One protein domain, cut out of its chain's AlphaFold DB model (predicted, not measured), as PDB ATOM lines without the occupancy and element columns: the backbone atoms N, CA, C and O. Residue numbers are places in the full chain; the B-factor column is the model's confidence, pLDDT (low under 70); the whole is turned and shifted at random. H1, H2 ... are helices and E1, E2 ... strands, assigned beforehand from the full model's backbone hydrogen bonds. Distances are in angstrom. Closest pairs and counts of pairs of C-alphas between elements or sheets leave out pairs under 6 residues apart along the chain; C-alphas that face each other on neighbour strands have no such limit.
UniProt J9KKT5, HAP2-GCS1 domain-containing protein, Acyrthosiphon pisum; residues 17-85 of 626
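This is residues 17 to 85 of the 626 residues of the protein "HAP2-GCS1 domain-containing protein" of Acyrthosiphon pisum (UniProt J9KKT5). Little regular structure: a loose, wandering chain around a tiny ladder of two antiparallel strands, E1 and E2, with short helix H1 beside E1. Residues 30 to 41, which include H2, stick out as a free loop, and residues 38 to 75 wander back to E2 without a named element. The 69 printed residues hold E1, H1, H2 and E2 in that order, mixed in class, with only 19 residues in them. The whole is loose, with a radius of gyration of the C-alphas of 14.1 A and spans of 41 by 40 by 23 A.

E1, residues 17 to 19, is antiparallel to E2, residues 76 to 79, at 149 degrees; N 18 and O 77 are within hydrogen-bond range at 2.9 A. The closest C-alphas of E1 and H1, residues 22 to 28, are those of Ser 19 and Asn 25, 6.1 A apart. H2, residues 33 to 37, is apart from E1 and H1. In H1 every O i to N i+4 pair is within hydrogen-bond range; H2 has 0 of 1, and 1 of 2 O i to N i+3 pairs.

E1 begins at C-alpha 17 (-33.374, 38.508, -9.434) and spans 6.8 A, H1 10.0 A, H2 7.1 A. E2 spans 9.9 A, ending at C-alpha 79 (-29.940, 42.231, -6.035).

The two C-alphas farthest apart, of Ile 47 and Asp 85, are 41.4 A apart. The printed part has no cut; the link from H2 to E2 is long, 38 residues. pLDDT is under 70 at residues 31 to 49 and residue 63.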
ATOM      1  N   CYS A  17     -31.992  38.051  -9.596       92.00
ATOM      2  CA  CYS A  17     -33.374  38.508  -9.434       92.00
ATOM      3  C   CYS A  17     -34.208  37.543  -8.578       92.00
ATOM      4  O   CYS A  17     -34.161  36.325  -8.787       92.00
ATOM      5  N   CYS A  18     -35.019  38.088  -7.669       89.88
ATOM      6  CA  CYS A  18     -35.958  37.345  -6.829       89.88
ATOM      7  C   CYS A  18     -37.404  37.745  -7.133       89.88
ATOM      8  O   CYS A  18     -37.713  38.923  -7.264       89.88
ATOM      9  N   SER A  19     -38.300  36.765  -7.220       87.75
ATOM     10  CA  SER A  19     -39.708  36.955  -7.578       87.75
ATOM     11  C   SER A  19     -40.623  36.828  -6.359       87.75
ATOM     12  O   SER A  19     -40.276  36.170  -5.377       87.75
ATOM     13  N   CYS A  20     -41.834  37.377  -6.439       84.25
ATOM     14  CA  CYS A  20     -42.942  36.979  -5.564       84.25
ATOM     15  C   CYS A  20     -43.426  35.528  -5.785       84.25
ATOM     16  O   CYS A  20     -44.200  35.016  -4.981       84.25
ATOM     17  N   ILE A  21     -43.015  34.864  -6.873       83.88
ATOM     18  CA  ILE A  21     -43.473  33.516  -7.232       83.88
ATOM     19  C   ILE A  21     -42.463  32.457  -6.759       83.88
ATOM     20  O   ILE A  21     -41.335  32.379  -7.251       83.88
ATOM     21  N   ASP A  22     -42.889  31.580  -5.847       79.69
ATOM     22  CA  ASP A  22     -42.021  30.561  -5.236       79.69
ATOM     23  C   ASP A  22     -41.434  29.545  -6.221       79.69
ATOM     24  O   ASP A  22     -40.279  29.146  -6.073       79.69
ATOM     25  N   SER A  23     -42.180  29.137  -7.252       80.19
ATOM     26  CA  SER A  23     -41.666  28.222  -8.280       80.19
ATOM     27  C   SER A  23     -40.556  28.860  -9.124       80.19
ATOM     28  O   SER A  23     -39.585  28.187  -9.466       80.19
ATOM     29  N   VAL A  24     -40.644  30.168  -9.387       83.62
ATOM     30  CA  VAL A  24     -39.605  30.943 -10.086       83.62
ATOM     31  C   VAL A  24     -38.351  31.050  -9.217       83.62
ATOM     32  O   VAL A  24     -37.244  30.806  -9.695       83.62
ATOM     33  N   ASN A  25     -38.513  31.329  -7.920       84.25
ATOM     34  CA  ASN A  25     -37.402  31.331  -6.967       84.25
ATOM     35  C   ASN A  25     -36.757  29.943  -6.828       84.25
ATOM     36  O   ASN A  25     -35.534  29.843  -6.755       84.25
ATOM     37  N   ALA A  26     -37.549  28.870  -6.799       80.38
ATOM     38  CA  ALA A  26     -37.052  27.497  -6.702       80.38
ATOM     39  C   ALA A  26     -36.266  27.055  -7.949       80.38
ATOM     40  O   ALA A  26     -35.288  26.328  -7.812       80.38
ATOM     41  N   ALA A  27     -36.649  27.519  -9.142       82.00
ATOM     42  CA  ALA A  27     -35.932  27.226 -10.384       82.00
ATOM     43  C   ALA A  27     -34.598  27.989 -10.523       82.00
ATOM     44  O   ALA A  27     -33.711  27.548 -11.250       82.00
ATOM     45  N   ARG A  28     -34.448  29.139  -9.847       83.00
ATOM     46  CA  ARG A  28     -33.290  30.041 -10.002       83.00
ATOM     47  C   ARG A  28     -32.146  29.819  -9.007       83.00
ATOM     48  O   ARG A  28     -31.087  30.406  -9.206       83.00
ATOM     49  N   GLN A  29     -32.331  29.049  -7.931       81.88
ATOM     50  CA  GLN A  29     -31.344  28.927  -6.844       81.88
ATOM     51  C   GLN A  29     -31.218  27.489  -6.320       81.88
ATOM     52  O   GLN A  29     -32.173  26.717  -6.361       81.88
ATOM     53  N   GLN A  30     -30.060  27.150  -5.752       73.38
ATOM     54  CA  GLN A  30     -29.903  25.911  -4.986       73.38
ATOM     55  C   GLN A  30     -30.588  26.055  -3.614       73.38
ATOM     56  O   GLN A  30     -30.419  27.070  -2.931       73.38
ATOM     57  N   ARG A  31     -31.365  25.039  -3.217       67.31
ATOM     58  CA  ARG A  31     -32.010  24.959  -1.896       67.31
ATOM     59  C   ARG A  31     -31.118  24.228  -0.897       67.31
ATOM     60  O   ARG A  31     -30.575  23.171  -1.219       67.31
ATOM     61  N   SER A  32     -31.023  24.738   0.327       59.56
ATOM     62  CA  SER A  32     -30.388  24.034   1.444       59.56
ATOM     63  C   SER A  32     -31.209  22.810   1.872       59.56
ATOM     64  O   SER A  32     -32.443  22.807   1.823       59.56
ATOM     65  N   SER A  33     -30.535  21.785   2.395       53.72
ATOM     66  CA  SER A  33     -31.181  20.648   3.065       53.72
ATOM     67  C   SER A  33     -31.975  21.068   4.315       53.72
ATOM     68  O   SER A  33     -32.927  20.388   4.702       53.72
ATOM     69  N   GLU A  34     -31.654  22.222   4.911       51.53
ATOM     70  CA  GLU A  34     -32.443  22.838   5.985       51.53
ATOM     71  C   GLU A  34     -33.752  23.463   5.477       51.53
ATOM     72  O   GLU A  34     -34.772  23.405   6.168       51.53
ATOM     73  N   ALA A  35     -33.766  24.007   4.254       49.28
ATOM     74  CA  ALA A  35     -34.964  24.599   3.658       49.28
ATOM     75  C   ALA A  35     -36.032  23.537   3.349       49.28
ATOM     76  O   ALA A  35     -37.216  23.785   3.566       49.28
ATOM     77  N   LEU A  36     -35.632  22.311   2.977       49.88
ATOM     78  CA  LEU A  36     -36.566  21.180   2.858       49.88
ATOM     79  C   LEU A  36     -37.284  20.837   4.178       49.88
ATOM     80  O   LEU A  36     -38.421  20.366   4.137       49.88
ATOM     81  N   LYS A  37     -36.670  21.100   5.341       44.03
ATOM     82  CA  LYS A  37     -37.327  20.958   6.656       44.03
ATOM     83  C   LYS A  37     -38.182  22.173   7.037       44.03
ATOM     84  O   LYS A  37     -39.108  22.030   7.829       44.03
ATOM     85  N   ARG A  38     -37.916  23.351   6.458       44.84
ATOM     86  CA  ARG A  38     -38.705  24.585   6.639       44.84
ATOM     87  C   ARG A  38     -39.820  24.783   5.606       44.84
ATOM     88  O   ARG A  38     -40.379  25.868   5.538       44.84
ATOM     89  N   ASN A  39     -40.246  23.744   4.882       41.72
ATOM     90  CA  ASN A  39     -41.435  23.814   4.015       41.72
ATOM     91  C   ASN A  39     -42.748  24.181   4.767       41.72
ATOM     92  O   ASN A  39     -43.740  24.502   4.120       41.72
ATOM     93  N   ASN A  40     -42.753  24.190   6.110       40.34
ATOM     94  CA  ASN A  40     -43.850  24.719   6.940       40.34
ATOM     95  C   ASN A  40     -43.738  26.226   7.253       40.34
ATOM     96  O   ASN A  40     -44.668  26.794   7.813       40.34
ATOM     97  N   THR A  41     -42.631  26.882   6.892       41.97
ATOM     98  CA  THR A  41     -42.553  28.344   6.753       41.97
ATOM     99  C   THR A  41     -42.677  28.680   5.273       41.97
ATOM    100  O   THR A  41     -41.794  29.262   4.645       41.97
ATOM    101  N   SER A  42     -43.809  28.260   4.712       39.38
ATOM    102  CA  SER A  42     -44.337  28.854   3.494       39.38
ATOM    103  C   SER A  42     -44.558  30.356   3.701       39.38
ATOM    104  O   SER A  42     -44.377  30.910   4.788       39.38
ATOM    105  N   ILE A  43     -45.038  31.014   2.655       48.69
ATOM    106  CA  ILE A  43     -45.759  32.279   2.756       48.69
ATOM    107  C   ILE A  43     -47.027  32.043   3.617       48.69
ATOM    108  O   ILE A  43     -48.124  31.837   3.104       48.69
ATOM    109  N   THR A  44     -46.865  32.001   4.942       35.44
ATOM    110  CA  THR A  44     -47.928  31.819   5.945       35.44
ATOM    111  C   THR A  44     -47.909  32.992   6.910       35.44
ATOM    112  O   THR A  44     -47.413  32.943   8.034       35.44
ATOM    113  N   THR A  45     -48.481  34.089   6.433       37.81
ATOM    114  CA  THR A  45     -48.851  35.230   7.259       37.81
ATOM    115  C   THR A  45     -49.884  34.814   8.299       37.81
ATOM    116  O   THR A  45     -50.980  34.385   7.937       37.81
ATOM    117  N   ASN A  46     -49.616  35.095   9.573       33.94
ATOM    118  CA  ASN A  46     -50.700  35.610  10.401       33.94
ATOM    119  C   ASN A  46     -50.952  37.052   9.934       33.94
ATOM    120  O   ASN A  46     -50.189  37.947  10.277       33.94
ATOM    121  N   ILE A  47     -52.016  37.226   9.142       41.69
ATOM    122  CA  ILE A  47     -52.646  38.502   8.768       41.69
ATOM    123  C   ILE A  47     -51.832  39.393   7.788       41.69
ATOM    124  O   ILE A  47     -50.886  40.090   8.140       41.69
ATOM    125  N   ASP A  48     -52.283  39.395   6.529       46.81
ATOM    126  CA  ASP A  48     -52.237  40.498   5.550       46.81
ATOM    127  C   ASP A  48     -50.907  41.138   5.093       46.81
ATOM    128  O   ASP A  48     -50.944  42.222   4.504       46.81
ATOM    129  N   VAL A  49     -49.735  40.502   5.232       52.84
ATOM    130  CA  VAL A  49     -48.482  40.995   4.598       52.84
ATOM    131  C   VAL A  49     -47.669  39.873   3.936       52.84
ATOM    132  O   VAL A  49     -46.691  39.370   4.482       52.84
ATOM    133  N   ILE A  50     -48.068  39.488   2.721       70.50
ATOM    134  CA  ILE A  50     -47.280  38.614   1.839       70.50
ATOM    135  C   ILE A  50     -46.209  39.487   1.166       70.50
ATOM    136  O   ILE A  50     -46.512  40.205   0.218       70.50
ATOM    137  N   VAL A  51     -44.977  39.463   1.680       78.06
ATOM    138  CA  VAL A  51     -43.835  40.258   1.186       78.06
ATOM    139  C   VAL A  51     -42.639  39.346   0.919       78.06
ATOM    140  O   VAL A  51     -42.358  38.438   1.703       78.06
ATOM    141  N   GLN A  52     -41.912  39.584  -0.176       84.75
ATOM    142  CA  GLN A  52     -40.682  38.842  -0.469       84.75
ATOM    143  C   GLN A  52     -39.536  39.356   0.435       84.75
ATOM    144  O   GLN A  52     -39.298  40.561   0.491       84.75
ATOM    145  N   PRO A  53     -38.797  38.484   1.149       83.69
ATOM    146  CA  PRO A  53     -37.977  38.906   2.293       83.69
ATOM    147  C   PRO A  53     -36.637  39.586   1.957       83.69
ATOM    148  O   PRO A  53     -36.006  40.126   2.865       83.69
ATOM    149  N   ARG A  54     -36.164  39.560   0.700       88.00
ATOM    150  CA  ARG A  54     -34.855  40.138   0.315       88.00
ATOM    151  C   ARG A  54     -34.965  41.522  -0.329       88.00
ATOM    152  O   ARG A  54     -34.059  42.341  -0.188       88.00
ATOM    153  N   GLY A  55     -36.024  41.733  -1.103       86.94
ATOM    154  CA  GLY A  55     -36.354  42.952  -1.838       86.94
ATOM    155  C   GLY A  55     -37.543  43.709  -1.260       86.94
ATOM    156  O   GLY A  55     -37.837  44.793  -1.746       86.94
ATOM    157  N   GLU A  56     -38.201  43.161  -0.232       86.44
ATOM    158  CA  GLU A  56     -39.263  43.812   0.552       86.44
ATOM    159  C   GLU A  56     -40.493  44.227  -0.289       86.44
ATOM    160  O   GLU A  56     -41.302  45.056   0.124       86.44
ATOM    161  N   GLN A  57     -40.667  43.613  -1.466       84.56
ATOM    162  CA  GLN A  57     -41.751  43.912  -2.408       84.56
ATOM    163  C   GLN A  57     -43.093  43.290  -1.974       84.56
ATOM    164  O   GLN A  57     -43.131  42.157  -1.485       84.56
ATOM    165  N   ASP A  58     -44.193  44.028  -2.170       83.00
ATOM    166  CA  ASP A  58     -45.556  43.582  -1.845       83.00
ATOM    167  C   ASP A  58     -46.049  42.543  -2.864       83.00
ATOM    168  O   ASP A  58     -46.248  42.834  -4.042       83.00
ATOM    169  N   CYS A  59     -46.276  41.324  -2.381       80.38
ATOM    170  CA  CYS A  59     -46.669  40.168  -3.168       80.38
ATOM    171  C   CYS A  59     -48.170  39.826  -3.034       80.38
ATOM    172  O   CYS A  59     -48.585  38.734  -3.423       80.38
ATOM    173  N   LYS A  60     -49.020  40.728  -2.513       76.69
ATOM    174  CA  LYS A  60     -50.475  40.486  -2.362       76.69
ATOM    175  C   LYS A  60     -51.232  40.333  -3.685       76.69
ATOM    176  O   LYS A  60     -52.223  39.614  -3.738       76.69
ATOM    177  N   ASN A  61     -50.806  41.032  -4.741       74.00
ATOM    178  CA  ASN A  61     -51.544  41.157  -6.008       74.00
ATOM    179  C   ASN A  61     -50.674  40.819  -7.236       74.00
ATOM    180  O   ASN A  61     -50.634  41.573  -8.209       74.00
ATOM    181  N   ILE A  62     -49.991  39.669  -7.210       72.38
ATOM    182  CA  ILE A  62     -49.062  39.225  -8.274       72.38
ATOM    183  C   ILE A  62     -49.726  39.219  -9.669       72.38
ATOM    184  O   ILE A  62     -49.095  39.548 -10.669       72.38
ATOM    185  N   SER A  63     -51.025  38.917  -9.746       69.94
ATOM    186  CA  SER A  63     -51.804  38.894 -10.994       69.94
ATOM    187  C   SER A  63     -52.116  40.273 -11.592       69.94
ATOM    188  O   SER A  63     -52.639  40.344 -12.705       69.94
ATOM    189  N   ARG A  64     -51.823  41.376 -10.887       74.81
ATOM    190  CA  ARG A  64     -52.195  42.736 -11.295       74.81
ATOM    191  C   ARG A  64     -50.961  43.631 -11.404       74.81
ATOM    192  O   ARG A  64     -50.499  44.201 -10.423       74.81
ATOM    193  N   SER A  65     -50.453  43.765 -12.626       79.19
ATOM    194  CA  SER A  65     -49.424  44.751 -12.980       79.19
ATOM    195  C   SER A  65     -50.070  45.973 -13.652       79.19
ATOM    196  O   SER A  65     -51.087  45.810 -14.333       79.19
ATOM    197  N   PRO A  66     -49.527  47.195 -13.494       82.00
ATOM    198  CA  PRO A  66     -49.958  48.356 -14.270       82.00
ATOM    199  C   PRO A  66     -49.797  48.109 -15.774       82.00
ATOM    200  O   PRO A  66     -48.822  47.496 -16.195       82.00
ATOM    201  N   GLY A  67     -50.705  48.633 -16.603       79.56
ATOM    202  CA  GLY A  67     -50.695  48.388 -18.056       79.56
ATOM    203  C   GLY A  67     -49.471  48.929 -18.815       79.56
ATOM    204  O   GLY A  67     -49.281  48.584 -19.974       79.56
ATOM    205  N   TYR A  68     -48.643  49.759 -18.171       84.19
ATOM    206  CA  TYR A  68     -47.363  50.250 -18.695       84.19
ATOM    207  C   TYR A  68     -46.152  49.400 -18.264       84.19
ATOM    208  O   TYR A  68     -45.030  49.683 -18.680       84.19
ATOM    209  N   ALA A  69     -46.346  48.400 -17.400       81.56
ATOM    210  CA  ALA A  69     -45.280  47.591 -16.822       81.56
ATOM    211  C   ALA A  69     -45.259  46.170 -17.404       81.56
ATOM    212  O   ALA A  69     -46.298  45.589 -17.716       81.56
ATOM    213  N   ASN A  70     -44.065  45.581 -17.502       80.31
ATOM    214  CA  ASN A  70     -43.910  44.184 -17.897       80.31
ATOM    215  C   ASN A  70     -44.432  43.264 -16.780       80.31
ATOM    216  O   ASN A  70     -43.817  43.160 -15.719       80.31
ATOM    217  N   SER A  71     -45.540  42.568 -17.036       75.44
ATOM    218  CA  SER A  71     -46.210  41.699 -16.062       75.44
ATOM    219  C   SER A  71     -45.360  40.536 -15.545       75.44
ATOM    220  O   SER A  71     -45.652  40.015 -14.471       75.44
ATOM    221  N   PHE A  72     -44.307  40.139 -16.265       71.19
ATOM    222  CA  PHE A  72     -43.398  39.073 -15.841       71.19
ATOM    223  C   PHE A  72     -42.336  39.545 -14.840       71.19
ATOM    224  O   PHE A  72     -41.916  38.758 -13.997       71.19
ATOM    225  N   THR A  73     -41.906  40.811 -14.915       80.56
ATOM    226  CA  THR A  73     -40.799  41.352 -14.099       80.56
ATOM    227  C   THR A  73     -41.236  42.419 -13.093       80.56
ATOM    228  O   THR A  73     -40.428  42.847 -12.280       80.56
ATOM    229  N   TYR A  74     -42.492  42.878 -13.134       82.56
ATOM    230  CA  TYR A  74     -42.993  43.950 -12.259       82.56
ATOM    231  C   TYR A  74     -42.964  43.588 -10.762       82.56
ATOM    232  O   TYR A  74     -42.764  44.461  -9.925       82.56
ATOM    233  N   HIS A  75     -43.119  42.301 -10.441       84.19
ATOM    234  CA  HIS A  75     -43.060  41.751  -9.079       84.19
ATOM    235  C   HIS A  75     -41.729  41.020  -8.809       84.19
ATOM    236  O   HIS A  75     -41.699  39.990  -8.124       84.19
ATOM    237  N   GLU A  76     -40.637  41.507  -9.409       88.25
ATOM    238  CA  GLU A  76     -39.278  41.001  -9.204       88.25
ATOM    239  C   GLU A  76     -38.310  42.090  -8.718       88.25
ATOM    240  O   GLU A  76     -38.330  43.227  -9.187       88.25
ATOM    241  N   SER A  77     -37.395  41.702  -7.827       90.88
ATOM    242  CA  SER A  77     -36.357  42.556  -7.257       90.88
ATOM    243  C   SER A  77     -34.973  42.131  -7.739       90.88
ATOM    244  O   SER A  77     -34.603  40.959  -7.647       90.88
ATOM    245  N   ALA A  78     -34.175  43.092  -8.210       92.38
ATOM    246  CA  ALA A  78     -32.772  42.878  -8.558       92.38
ATOM    247  C   ALA A  78     -31.859  43.091  -7.338       92.38
ATOM    248  O   ALA A  78     -31.999  44.068  -6.599       92.38
ATOM    249  N   HIS A  79     -30.891  42.194  -7.144       93.31
ATOM    250  CA  HIS A  79     -29.940  42.231  -6.035       93.31
ATOM    251  C   HIS A  79     -28.505  42.251  -6.560       93.31
ATOM    252  O   HIS A  79     -27.954  41.217  -6.934       93.31
ATOM    253  N   CYS A  80     -27.901  43.438  -6.562       93.81
ATOM    254  CA  CYS A  80     -26.526  43.661  -6.999       93.81
ATOM    255  C   CYS A  80     -25.561  43.677  -5.807       93.81
ATOM    256  O   CYS A  80     -25.831  44.341  -4.803       93.81
ATOM    257  N   PHE A  81     -24.409  43.022  -5.948       92.00
ATOM    258  CA  PHE A  81     -23.269  43.232  -5.056       92.00
ATOM    259  C   PHE A  81     -22.592  44.569  -5.401       92.00
ATOM    260  O   PHE A  81     -22.471  44.917  -6.576       92.00
ATOM    261  N   ARG A  82     -22.147  45.331  -4.396       90.69
ATOM    262  CA  ARG A  82     -21.355  46.557  -4.583       90.69
ATOM    263  C   ARG A  82     -20.294  46.667  -3.497       90.69
ATOM    264  O   ARG A  82     -20.573  46.386  -2.335       90.69
ATOM    265  N   TYR A  83     -19.110  47.115  -3.890       88.12
ATOM    266  CA  TYR A  83     -18.040  47.478  -2.968       88.12
ATOM    267  C   TYR A  83     -18.276  48.878  -2.384       88.12
ATOM    268  O   TYR A  83     -19.024  49.674  -2.953       88.12
ATOM    269  N   SER A  84     -17.637  49.166  -1.249       85.50
ATOM    270  CA  SER A  84     -17.566  50.517  -0.684       85.50
ATOM    271  C   SER A  84     -16.486  51.343  -1.392       85.50
ATOM    272  O   SER A  84     -15.581  50.785  -2.012       85.50
ATOM    273  N   ASP A  85     -16.554  52.667  -1.254       82.50
ATOM    274  CA  ASP A  85     -15.467  53.576  -1.637       82.50
ATOM    275  C   ASP A  85     -14.283  53.511  -0.648       82.50
ATOM    276  O   ASP A  85     -13.174  53.923  -0.980       82.50
TER     277      ASP A  85